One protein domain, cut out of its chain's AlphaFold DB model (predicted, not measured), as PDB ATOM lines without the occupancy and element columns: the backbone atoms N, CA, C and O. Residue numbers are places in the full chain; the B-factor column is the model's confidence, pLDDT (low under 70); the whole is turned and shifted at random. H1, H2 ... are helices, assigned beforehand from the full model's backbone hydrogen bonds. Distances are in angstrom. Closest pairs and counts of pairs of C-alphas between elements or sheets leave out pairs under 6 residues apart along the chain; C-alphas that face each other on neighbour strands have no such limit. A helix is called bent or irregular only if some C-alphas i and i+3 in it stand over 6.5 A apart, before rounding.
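AT A GLANCE: This is residues 7 to 89 of the 196 residues of a protein of Hyphomicrobiales bacterium (UniProt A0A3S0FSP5). One long kinked helix, H1, makes one arm of a loose, open V; the short helices H3, H4 and H5 follow one another along the other arm, which starts near the first residues of H1. From the far end of H1 the chain folds back through residues 38 to 49 and H2, which lies off to one side of the two arms, where residues 48 to 55 stick out, and which runs opposite ways to H1 without clearly touching it. The printed part has 83 residues, with five named helices in the order H1, H2, H3, H4, H5 and no named strand; the class is all helix, with 52 residues in the helices. The whole is loose, with a radius of gyration of the C-alphas of 15.1 A, and spans 39 by 39 by 24 A.

IN THESE COORDINATES: H1, residues 10 to 37, is the longest helix, 35.4 A from its first C-alpha at (-55.122, 24.872, 28.691) to its last at (-24.342, 21.927, 11.524). It has a kink of 46 degrees near residue 23 and is only just irregular: C-alphas 30 and 33 are 6.9 A apart. H2, residues 50 to 58, is 12.5 A long. H3 is residues 61 to 64, H4 is residues 72 to 78 with a length of 9.8 A, and H5 is residues 84 to 87, with C-alpha 87 at (-53.680, 20.967, 2.849). Residues 65 to 66 pair with residues 69 to 70, antiparallel.

HOW THE PARTS SIT: H1 touches no helix. H1 and H2 are close but not clearly touching, at a shallow tilt of 20 degrees, opposite ways; their closest C-alphas, those of Ala 12 and Gln 57, are 7.9 A apart. H1 and H3 are close but not clearly touching, with the C-alphas of Leu 11 and Ser 61 closest at 6.7 A. H3 and H4 touch only at the corner by their link, where the C-alphas of Lys 64 and Leu 72 are closest at 5.4 A. H4 and H5 only just touch, with 3 pairs of C-alphas within 8 A, the closest being those of Gly 78 and Ser 87 at 5.5 A. H1 is apart from H4 and H5, and H2 is apart from H3, H4 and H5. Every O i to N i+4 pair is within hydrogen-bond range in H2 and H4, and 16 of 24 are in H1; H3 and H5 are too short for such a pair.

THE WHOLE: The C-alphas of Ala 7 and His 39, the two farthest apart, are 43.2 A apart. Residues 48 to 55, of which 50 to 55 belong to H2, stand free. The printed part has no cut. The link from H1 to H2, 12 residues, is long. The mean pLDDT of the printed part is 93.4, and no printed residue is under 70.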
ATOM      1  N   ALA A   7     -53.137  31.145  34.653       92.50
ATOM      2  CA  ALA A   7     -54.242  31.938  34.121       92.50
ATOM      3  C   ALA A   7     -54.442  31.745  32.608       92.50
ATOM      4  O   ALA A   7     -55.468  32.138  32.058       92.50
ATOM      5  N   TRP A   8     -53.472  31.141  31.917       92.00
ATOM      6  CA  TRP A   8     -53.542  30.926  30.476       92.00
ATOM      7  C   TRP A   8     -54.499  29.787  30.114       92.00
ATOM      8  O   TRP A   8     -54.776  28.890  30.918       92.00
ATOM      9  N   SER A   9     -54.959  29.770  28.858       91.75
ATOM     10  CA  SER A   9     -55.788  28.670  28.361       91.75
ATOM     11  C   SER A   9     -55.048  27.323  28.466       91.75
ATOM     12  O   SER A   9     -53.817  27.282  28.343       91.75
ATOM     13  N   PRO A  10     -55.759  26.191  28.635       92.50
ATOM     14  CA  PRO A  10     -55.122  24.872  28.691       92.50
ATOM     15  C   PRO A  10     -54.222  24.580  27.485       92.50
ATOM     16  O   PRO A  10     -53.148  24.003  27.641       92.50
ATOM     17  N   LEU A  11     -54.627  25.036  26.293       92.38
ATOM     18  CA  LEU A  11     -53.828  24.899  25.078       92.38
ATOM     19  C   LEU A  11     -52.527  25.704  25.164       92.38
ATOM     20  O   LEU A  11     -51.467  25.154  24.893       92.38
ATOM     21  N   ALA A  12     -52.589  26.975  25.571       92.38
ATOM     22  CA  ALA A  12     -51.399  27.815  25.697       92.38
ATOM     23  C   ALA A  12     -50.409  27.246  26.727       92.38
ATOM     24  O   ALA A  12     -49.207  27.202  26.476       92.38
ATOM     25  N   ARG A  13     -50.917  26.717  27.847       93.81
ATOM     26  CA  ARG A  13     -50.107  26.016  28.857       93.81
ATOM     27  C   ARG A  13     -49.417  24.783  28.277       93.81
ATOM     28  O   ARG A  13     -48.221  24.607  28.482       93.81
ATOM     29  N   ALA A  14     -50.153  23.947  27.544       93.12
ATOM     30  CA  ALA A  14     -49.597  22.760  26.901       93.12
ATOM     31  C   ALA A  14     -48.527  23.119  25.857       93.12
ATOM     32  O   ALA A  14     -47.477  22.484  25.828       93.12
ATOM     33  N   GLN A  15     -48.757  24.162  25.052       92.50
ATOM     34  CA  GLN A  15     -47.778  24.663  24.083       92.50
ATOM     35  C   GLN A  15     -46.506  25.167  24.769       92.50
ATOM     36  O   GLN A  15     -45.416  24.816  24.343       92.50
ATOM     37  N   ALA A  16     -46.627  25.944  25.848       92.25
ATOM     38  CA  ALA A  16     -45.468  26.453  26.578       92.25
ATOM     39  C   ALA A  16     -44.621  25.325  27.189       92.25
ATOM     40  O   ALA A  16     -43.392  25.372  27.128       92.25
ATOM     41  N   ILE A  17     -45.273  24.297  27.743       94.25
ATOM     42  CA  ILE A  17     -44.585  23.108  28.255       94.25
ATOM     43  C   ILE A  17     -43.877  22.384  27.111       94.25
ATOM     44  O   ILE A  17     -42.687  22.125  27.227       94.25
ATOM     45  N   GLU A  18     -44.571  22.103  26.008       93.75
ATOM     46  CA  GLU A  18     -43.995  21.394  24.859       93.75
ATOM     47  C   GLU A  18     -42.785  22.135  24.275       93.75
ATOM     48  O   GLU A  18     -41.743  21.520  24.052       93.75
ATOM     49  N   ILE A  19     -42.879  23.460  24.140       92.81
ATOM     50  CA  ILE A  19     -41.786  24.304  23.650       92.81
ATOM     51  C   ILE A  19     -40.545  24.148  24.536       92.81
ATOM     52  O   ILE A  19     -39.434  23.958  24.034       92.81
ATOM     53  N   ALA A  20     -40.740  24.207  25.856       92.06
ATOM     54  CA  ALA A  20     -39.657  24.190  26.830       92.06
ATOM     55  C   ALA A  20     -39.065  22.794  27.070       92.06
ATOM     56  O   ALA A  20     -37.872  22.685  27.341       92.06
ATOM     57  N   THR A  21     -39.874  21.732  27.016       93.50
ATOM     58  CA  THR A  21     -39.441  20.381  27.414       93.50
ATOM     59  C   THR A  21     -39.184  19.443  26.246       93.50
ATOM     60  O   THR A  21     -38.463  18.464  26.419       93.50
ATOM     61  N   PHE A  22     -39.742  19.721  25.067       92.75
ATOM     62  CA  PHE A  22     -39.636  18.840  23.908       92.75
ATOM     63  C   PHE A  22     -39.058  19.557  22.688       92.75
ATOM     64  O   PHE A  22     -38.053  19.110  22.136       92.75
ATOM     65  N   MET A  23     -39.628  20.693  22.280       93.19
ATOM     66  CA  MET A  23     -39.201  21.360  21.050       93.19
ATOM     67  C   MET A  23     -37.757  21.855  21.136       93.19
ATOM     68  O   MET A  23     -36.939  21.482  20.302       93.19
ATOM     69  N   SER A  24     -37.420  22.667  22.140       91.12
ATOM     70  CA  SER A  24     -36.073  23.234  22.261       91.12
ATOM     71  C   SER A  24     -34.994  22.184  22.583       91.12
ATOM     72  O   SER A  24     -34.058  22.050  21.790       91.12
ATOM     73  N   PRO A  25     -35.097  21.394  23.674       92.31
ATOM     74  CA  PRO A  25     -34.002  20.511  24.076       92.31
ATOM     75  C   PRO A  25     -33.863  19.260  23.201       92.31
ATOM     76  O   PRO A  25     -32.780  18.683  23.159       92.31
ATOM     77  N   TYR A  26     -34.928  18.831  22.513       91.19
ATOM     78  CA  TYR A  26     -34.918  17.591  21.737       91.19
ATOM     79  C   TYR A  26     -35.130  17.815  20.238       91.19
ATOM     80  O   TYR A  26     -34.255  17.442  19.459       91.19
ATOM     81  N   LEU A  27     -36.237  18.433  19.803       90.88
ATOM     82  CA  LEU A  27     -36.505  18.574  18.361       90.88
ATOM     83  C   LEU A  27     -35.484  19.478  17.661       90.88
ATOM     84  O   LEU A  27     -34.872  19.054  16.686       90.88
ATOM     85  N   LEU A  28     -35.283  20.703  18.149       92.62
ATOM     86  CA  LEU A  28     -34.367  21.658  17.522       92.62
ATOM     87  C   LEU A  28     -32.916  21.239  17.719       92.62
ATOM     88  O   LEU A  28     -32.166  21.197  16.755       92.62
ATOM     89  N   SER A  29     -32.540  20.840  18.934       91.62
ATOM     90  CA  SER A  29     -31.167  20.424  19.225       91.62
ATOM     91  C   SER A  29     -30.800  19.094  18.553       91.62
ATOM     92  O   SER A  29     -29.942  19.053  17.671       91.62
ATOM     93  N   CYS A  30     -31.438  17.989  18.950       89.31
ATOM     94  CA  CYS A  30     -31.007  16.645  18.558       89.31
ATOM     95  C   CYS A  30     -31.398  16.276  17.125       89.31
ATOM     96  O   CYS A  30     -30.662  15.526  16.491       89.31
ATOM     97  N   GLN A  31     -32.539  16.764  16.627       88.38
ATOM     98  CA  GLN A  31     -33.037  16.411  15.290       88.38
ATOM     99  C   GLN A  31     -32.843  17.519  14.246       88.38
ATOM    100  O   GLN A  31     -32.970  17.252  13.053       88.38
ATOM    101  N   GLY A  32     -32.552  18.745  14.679       90.88
ATOM    102  CA  GLY A  32     -32.308  19.893  13.814       90.88
ATOM    103  C   GLY A  32     -30.829  20.262  13.772       90.88
ATOM    104  O   GLY A  32     -30.048  19.663  13.033       90.88
ATOM    105  N   ASP A  33     -30.463  21.245  14.589       92.75
ATOM    106  CA  ASP A  33     -29.209  21.995  14.548       92.75
ATOM    107  C   ASP A  33     -27.966  21.108  14.615       92.75
ATOM    108  O   ASP A  33     -27.020  21.311  13.858       92.75
ATOM    109  N   ARG A  34     -27.942  20.084  15.481       92.25
ATOM    110  CA  ARG A  34     -26.769  19.199  15.588       92.25
ATOM    111  C   ARG A  34     -26.532  18.398  14.313       92.25
ATOM    112  O   ARG A  34     -25.384  18.171  13.939       92.25
ATOM    113  N   VAL A  35     -27.604  17.958  13.659       91.06
ATOM    114  CA  VAL A  35     -27.519  17.154  12.436       91.06
ATOM    115  C   VAL A  35     -27.122  18.034  11.253       91.06
ATOM    116  O   VAL A  35     -26.257  17.643  10.468       91.06
ATOM    117  N   SER A  36     -27.714  19.225  11.139       92.81
ATOM    118  CA  SER A  36     -27.435  20.164  10.049       92.81
ATOM    119  C   SER A  36     -26.026  20.760  10.152       92.81
ATOM    120  O   SER A  36     -25.234  20.623   9.217       92.81
ATOM    121  N   LEU A  37     -25.658  21.319  11.308       93.00
ATOM    122  CA  LEU A  37     -24.342  21.927  11.524       93.00
ATOM    123  C   LEU A  37     -23.212  20.897  11.494       93.00
ATOM    124  O   LEU A  37     -22.114  21.220  11.046       93.00
ATOM    125  N   GLY A  38     -23.487  19.644  11.877       94.56
ATOM    126  CA  GLY A  38     -22.549  18.530  11.709       94.56
ATOM    127  C   GLY A  38     -22.120  18.296  10.254       94.56
ATOM    128  O   GLY A  38     -21.080  17.690  10.018       94.56
ATOM    129  N   HIS A  39     -22.882  18.820   9.289       94.38
ATOM    130  CA  HIS A  39     -22.592  18.766   7.855       94.38
ATOM    131  C   HIS A  39     -22.381  20.160   7.240       94.38
ATOM    132  O   HIS A  39     -22.459  20.316   6.024       94.38
ATOM    133  N   GLY A  40     -22.135  21.187   8.064       95.12
ATOM    134  CA  GLY A  40     -21.926  22.560   7.598       95.12
ATOM    135  C   GLY A  40     -23.167  23.213   6.976       95.12
ATOM    136  O   GLY A  40     -23.035  24.172   6.221       95.12
ATOM    137  N   VAL A  41     -24.367  22.702   7.268       95.62
ATOM    138  CA  VAL A  41     -25.635  23.235   6.753       95.62
ATOM    139  C   VAL A  41     -26.320  24.065   7.833       95.62
ATOM    140  O   VAL A  41     -26.569  23.579   8.933       95.62
ATOM    141  N   GLU A  42     -26.690  25.304   7.509       94.94
ATOM    142  CA  GLU A  42     -27.494  26.143   8.401       94.94
ATOM    143  C   GLU A  42     -28.995  25.900   8.159       94.94
ATOM    144  O   GLU A  42     -29.521  26.178   7.078       94.94
ATOM    145  N   ALA A  43     -29.707  25.399   9.172       91.88
ATOM    146  CA  ALA A  43     -31.159  25.250   9.119       91.88
ATOM    147  C   ALA A  43     -31.860  26.558   9.530       91.88
ATOM    148  O   ALA A  43     -31.497  27.200  10.511       91.88
ATOM    149  N   ARG A  44     -32.909  26.948   8.795       94.25
ATOM    150  CA  ARG A  44     -33.770  28.095   9.127       94.25
ATOM    151  C   ARG A  44     -35.192  27.602   9.373       94.25
ATOM    152  O   ARG A  44     -35.716  26.812   8.589       94.25
ATOM    153  N   TYR A  45     -35.834  28.105  10.427       93.88
ATOM    154  CA  TYR A  45     -37.171  27.679  10.856       93.88
ATOM    155  C   TYR A  45     -38.175  28.847  10.802       93.88
ATOM    156  O   TYR A  45     -38.426  29.479  11.826       93.88
ATOM    157  N   PRO A  46     -38.795  29.147   9.641       95.56
ATOM    158  CA  PRO A  46     -39.645  30.333   9.475       95.56
ATOM    159  C   PRO A  46     -40.823  30.434  10.454       95.56
ATOM    160  O   PRO A  46     -41.227  31.527  10.831       95.56
ATOM    161  N   PHE A  47     -41.369  29.299  10.901       94.44
ATOM    162  CA  PHE A  47     -42.453  29.274  11.893       94.44
ATOM    163  C   PHE A  47     -42.016  29.677  13.308       94.44
ATOM    164  O   PHE A  47     -42.879  29.911  14.150       94.44
ATOM    165  N   LEU A  48     -40.708  29.744  13.567       94.88
ATOM    166  CA  LEU A  48     -40.132  30.192  14.835       94.88
ATOM    167  C   LEU A  48     -39.680  31.658  14.795       94.88
ATOM    168  O   LEU A  48     -39.046  32.122  15.738       94.88
ATOM    169  N   ASP A  49     -40.003  32.397  13.729       97.12
ATOM    170  CA  ASP A  49     -39.802  33.845  13.711       97.12
ATOM    171  C   ASP A  49     -40.599  34.489  14.867       97.12
ATOM    172  O   ASP A  49     -41.793  34.192  15.013       97.12
ATOM    173  N   PRO A  50     -39.987  35.376  15.678       95.31
ATOM    174  CA  PRO A  50     -40.666  36.008  16.807       95.31
ATOM    175  C   PRO A  50     -41.990  36.677  16.426       95.31
ATOM    176  O   PRO A  50     -42.973  36.541  17.143       95.31
ATOM    177  N   ARG A  51     -42.076  37.292  15.239       97.44
ATOM    178  CA  ARG A  51     -43.299  37.961  14.765       97.44
ATOM    179  C   ARG A  51     -44.417  36.962  14.480       97.44
ATOM    180  O   ARG A  51     -45.590  37.254  14.710       97.44
ATOM    181  N   VAL A  52     -44.065  35.777  13.977       96.00
ATOM    182  CA  VAL A  52     -45.023  34.684  13.749       96.00
ATOM    183  C   VAL A  52     -45.502  34.122  15.082       96.00
ATOM    184  O   VAL A  52     -46.697  33.865  15.238       96.00
ATOM    185  N   ILE A  53     -44.594  33.965  16.046       94.00
ATOM    186  CA  ILE A  53     -44.918  33.513  17.399       94.00
ATOM    187  C   ILE A  53     -45.852  34.514  18.087       94.00
ATOM    188  O   ILE A  53     -46.893  34.094  18.582       94.00
ATOM    189  N   ASP A  54     -45.543  35.810  18.062       94.31
ATOM    190  CA  ASP A  54     -46.354  36.863  18.688       94.31
ATOM    191  C   ASP A  54     -47.768  36.899  18.102       94.31
ATOM    192  O   ASP A  54     -48.765  36.858  18.831       94.31
ATOM    193  N   PHE A  55     -47.874  36.864  16.768       95.25
ATOM    194  CA  PHE A  55     -49.161  36.737  16.090       95.25
ATOM    195  C   PHE A  55     -49.903  35.469  16.531       95.25
ATOM    196  O   PHE A  55     -51.086  35.516  16.878       95.25
ATOM    197  N   ALA A  56     -49.216  34.324  16.550       93.50
ATOM    198  CA  ALA A  56     -49.818  33.058  16.931       93.50
ATOM    199  C   ALA A  56     -50.262  33.047  18.398       93.50
ATOM    200  O   ALA A  56     -51.292  32.446  18.703       93.50
ATOM    201  N   GLN A  57     -49.545  33.698  19.312       90.38
ATOM    202  CA  GLN A  57     -49.926  33.805  20.721       90.38
ATOM    203  C   GLN A  57     -51.240  34.574  20.894       90.38
ATOM    204  O   GLN A  57     -52.099  34.108  21.641       90.38
ATOM    205  N   GLY A  58     -51.448  35.647  20.125       91.44
ATOM    206  CA  GLY A  58     -52.684  36.439  20.141       91.44
ATOM    207  C   GLY A  58     -53.923  35.738  19.567       91.44
ATOM    208  O   GLY A  58     -55.045  36.208  19.759       91.44
ATOM    209  N   LEU A  59     -53.767  34.606  18.870       93.75
ATOM    210  CA  LEU A  59     -54.903  33.901  18.273       93.75
ATOM    211  C   LEU A  59     -55.774  33.181  19.323       93.75
ATOM    212  O   LEU A  59     -55.246  32.399  20.131       93.75
ATOM    213  N   PRO A  60     -57.114  33.299  19.227       93.44
ATOM    214  CA  PRO A  60     -58.052  32.459  19.964       93.44
ATOM    215  C   PRO A  60     -57.745  30.963  19.818       93.44
ATOM    216  O   PRO A  60     -57.448  30.466  18.728       93.44
ATOM    217  N   SER A  61     -57.842  30.210  20.919       92.81
ATOM    218  CA  SER A  61     -57.455  28.787  20.941       92.81
ATOM    219  C   SER A  61     -58.271  27.926  19.964       92.81
ATOM    220  O   SER A  61     -57.718  27.017  19.348       92.81
ATOM    221  N   ASN A  62     -59.547  28.259  19.738       93.00
ATOM    222  CA  ASN A  62     -60.432  27.572  18.788       93.00
ATOM    223  C   ASN A  62     -60.019  27.739  17.311       93.00
ATOM    224  O   ASN A  62     -60.436  26.946  16.471       93.00
ATOM    225  N   LEU A  63     -59.188  28.735  16.978       94.75
ATOM    226  CA  LEU A  63     -58.598  28.888  15.641       94.75
ATOM    227  C   LEU A  63     -57.322  28.056  15.455       94.75
ATOM    228  O   LEU A  63     -56.869  27.861  14.325       94.75
ATOM    229  N   LYS A  64     -56.747  27.552  16.550       94.00
ATOM    230  CA  LYS A  64     -55.582  26.659  16.545       94.00
ATOM    231  C   LYS A  64     -56.017  25.195  16.586       94.00
ATOM    232  O   LYS A  64     -55.491  24.382  15.825       94.00
ATOM    233  N   LEU A  65     -56.979  24.880  17.453       93.62
ATOM    234  CA  LEU A  65     -57.462  23.531  17.735       93.62
ATOM    235  C   LEU A  65     -58.969  23.560  18.030       93.62
ATOM    236  O   LEU A  65     -59.411  24.305  18.900       93.62
ATOM    237  N   SER A  66     -59.750  22.720  17.348       90.62
ATOM    238  CA  SER A  66     -61.174  22.507  17.653       90.62
ATOM    239  C   SER A  66     -61.477  21.013  17.692       90.62
ATOM    240  O   SER A  66     -61.497  20.349  16.651       90.62
ATOM    241  N   GLY A  67     -61.706  20.472  18.889       88.69
ATOM    242  CA  GLY A  67     -61.783  19.024  19.092       88.69
ATOM    243  C   GLY A  67     -60.487  18.348  18.635       88.69
ATOM    244  O   GLY A  67     -59.402  18.749  19.043       88.69
ATOM    245  N   LEU A  68     -60.596  17.363  17.740       87.62
ATOM    246  CA  LEU A  68     -59.447  16.656  17.155       87.62
ATOM    247  C   LEU A  68     -58.877  17.330  15.892       87.62
ATOM    248  O   LEU A  68     -57.930  16.821  15.294       87.62
ATOM    249  N   LYS A  69     -59.447  18.461  15.451       89.38
ATOM    250  CA  LYS A  69     -58.970  19.181  14.263       89.38
ATOM    251  C   LYS A  69     -57.903  20.194  14.653       89.38
ATOM    252  O   LYS A  69     -58.209  21.240  15.228       89.38
ATOM    253  N   ASP A  70     -56.659  19.877  14.313       92.00
ATOM    254  CA  ASP A  70     -55.496  20.732  14.540       92.00
ATOM    255  C   ASP A  70     -55.258  21.743  13.409       92.00
ATOM    256  O   ASP A  70     -55.795  21.625  12.303       92.00
ATOM    257  N   LYS A  71     -54.404  22.735  13.692       93.38
ATOM    258  CA  LYS A  71     -53.834  23.661  12.704       93.38
ATOM    259  C   LYS A  71     -54.899  24.379  11.866       93.38
ATOM    260  O   LYS A  71     -54.652  24.666  10.702       93.38
ATOM    261  N   LEU A  72     -56.078  24.673  12.420       94.12
ATOM    262  CA  LEU A  72     -57.237  25.121  11.630       94.12
ATOM    263  C   LEU A  72     -56.949  26.355  10.769       94.12
ATOM    264  O   LEU A  72     -57.172  26.321   9.559       94.12
ATOM    265  N   ILE A  73     -56.430  27.428  11.370       94.31
ATOM    266  CA  ILE A  73     -56.067  28.641  10.626       94.31
ATOM    267  C   ILE A  73     -54.966  28.374   9.589       94.31
ATOM    268  O   ILE A  73     -55.055  28.848   8.459       94.31
ATOM    269  N   LEU A  74     -53.979  27.544   9.935       94.50
ATOM    270  CA  LEU A  74     -52.866  27.200   9.052       94.50
ATOM    271  C   LEU A  74     -53.322  26.336   7.868       94.50
ATOM    272  O   LEU A  74     -52.852  26.535   6.756       94.50
ATOM    273  N   ARG A  75     -54.277  25.422   8.070       94.12
ATOM    274  CA  ARG A  75     -54.890  24.616   7.004       94.12
ATOM    275  C   ARG A  75     -55.725  25.478   6.066       94.12
ATOM    276  O   ARG A  75     -55.624  25.311   4.856       94.12
ATOM    277  N   LYS A  76     -56.495  26.433   6.604       94.12
ATOM    278  CA  LYS A  76     -57.239  27.415   5.794       94.12
ATOM    279  C   LYS A  76     -56.309  28.277   4.944       94.12
ATOM    280  O   LYS A  76     -56.636  28.550   3.795       94.12
ATOM    281  N   LEU A  77     -55.171  28.700   5.498       94.56
ATOM    282  CA  LEU A  77     -54.144  29.418   4.744       94.56
ATOM    283  C   LEU A  77     -53.506  28.510   3.683       94.56
ATOM    284  O   LEU A  77     -53.445  28.883   2.519       94.56
ATOM    285  N   GLY A  78     -53.094  27.300   4.068       95.38
ATOM    286  CA  GLY A  78     -52.473  26.324   3.175       95.38
ATOM    287  C   GLY A  78     -53.352  25.960   1.979       95.38
ATOM    288  O   GLY A  78     -52.843  25.883   0.871       95.38
ATOM    289  N   ALA A  79     -54.669  25.834   2.161       96.38
ATOM    290  CA  ALA A  79     -55.618  25.545   1.082       96.38
ATOM    291  C   ALA A  79     -55.686  26.632  -0.013       96.38
ATOM    292  O   ALA A  79     -56.216  26.377  -1.087       96.38
ATOM    293  N   ARG A  80     -55.157  27.840   0.238       97.50
ATOM    294  CA  ARG A  80     -55.046  28.904  -0.777       97.50
ATOM    295  C   ARG A  80     -53.832  28.734  -1.689       97.50
ATOM    296  O   ARG A  80     -53.790  29.342  -2.750       97.50
ATOM    297  N   HIS A  81     -52.840  27.958  -1.251       97.19
ATOM    298  CA  HIS A  81     -51.529  27.854  -1.899       97.19
ATOM    299  C   HIS A  81     -51.143  26.419  -2.268       97.19
ATOM    300  O   HIS A  81     -50.230  26.222  -3.062       97.19
ATOM    301  N   LEU A  82     -51.801  25.419  -1.681       97.19
ATOM    302  CA  LEU A  82     -51.467  24.008  -1.816       97.19
ATOM    303  C   LEU A  82     -52.688  23.205  -2.279       97.19
ATOM    304  O   LEU A  82     -53.812  23.529  -1.884       97.19
ATOM    305  N   PRO A  83     -52.471  22.113  -3.030       97.12
ATOM    306  CA  PRO A  83     -53.520  21.160  -3.369       97.12
ATOM    307  C   PRO A  83     -54.268  20.606  -2.143       97.12
ATOM    308  O   PRO A  83     -53.775  20.613  -1.004       97.12
ATOM    309  N   GLN A  84     -55.502  20.149  -2.363       94.62
ATOM    310  CA  GLN A  84     -56.400  19.728  -1.283       94.62
ATOM    311  C   GLN A  84     -55.881  18.498  -0.529       94.62
ATOM    312  O   GLN A  84     -55.986  18.433   0.695       94.62
ATOM    313  N   ASP A  85     -55.285  17.548  -1.239       95.56
ATOM    314  CA  ASP A  85     -54.656  16.347  -0.688       95.56
ATOM    315  C   ASP A  85     -53.500  16.671   0.277       95.56
ATOM    316  O   ASP A  85     -53.323  15.971   1.274       95.56
ATOM    317  N   ILE A  86     -52.770  17.768   0.052       94.44
ATOM    318  CA  ILE A  86     -51.714  18.248   0.956       94.44
ATOM    319  C   ILE A  86     -52.289  19.068   2.117       94.44
ATOM    320  O   ILE A  86     -51.976  18.813   3.282       94.44
ATOM    321  N   SER A  87     -53.142  20.050   1.830       93.69
ATOM    322  CA  SER A  87     -53.680  20.967   2.849       93.69
ATOM    323  C   SER A  87     -54.633  20.285   3.846       93.69
ATOM    324  O   SER A  87     -54.642  20.619   5.040       93.69
ATOM    325  N   ALA A  88     -55.390  19.281   3.395       91.25
ATOM    326  CA  ALA A  88     -56.274  18.474   4.234       91.25
ATOM    327  C   ALA A  88     -55.580  17.243   4.842       91.25
ATOM    328  O   ALA A  88     -56.200  16.528   5.634       91.25
ATOM    329  N   ARG A  89     -54.296  17.000   4.532       93.12
ATOM    330  CA  ARG A  89     -53.574  15.809   4.995       93.12
ATOM    331  C   ARG A  89     -53.563  15.720   6.525       93.12
ATOM    332  O   ARG A  89     -53.218  16.710   7.191       93.12
TER     333      ARG A  89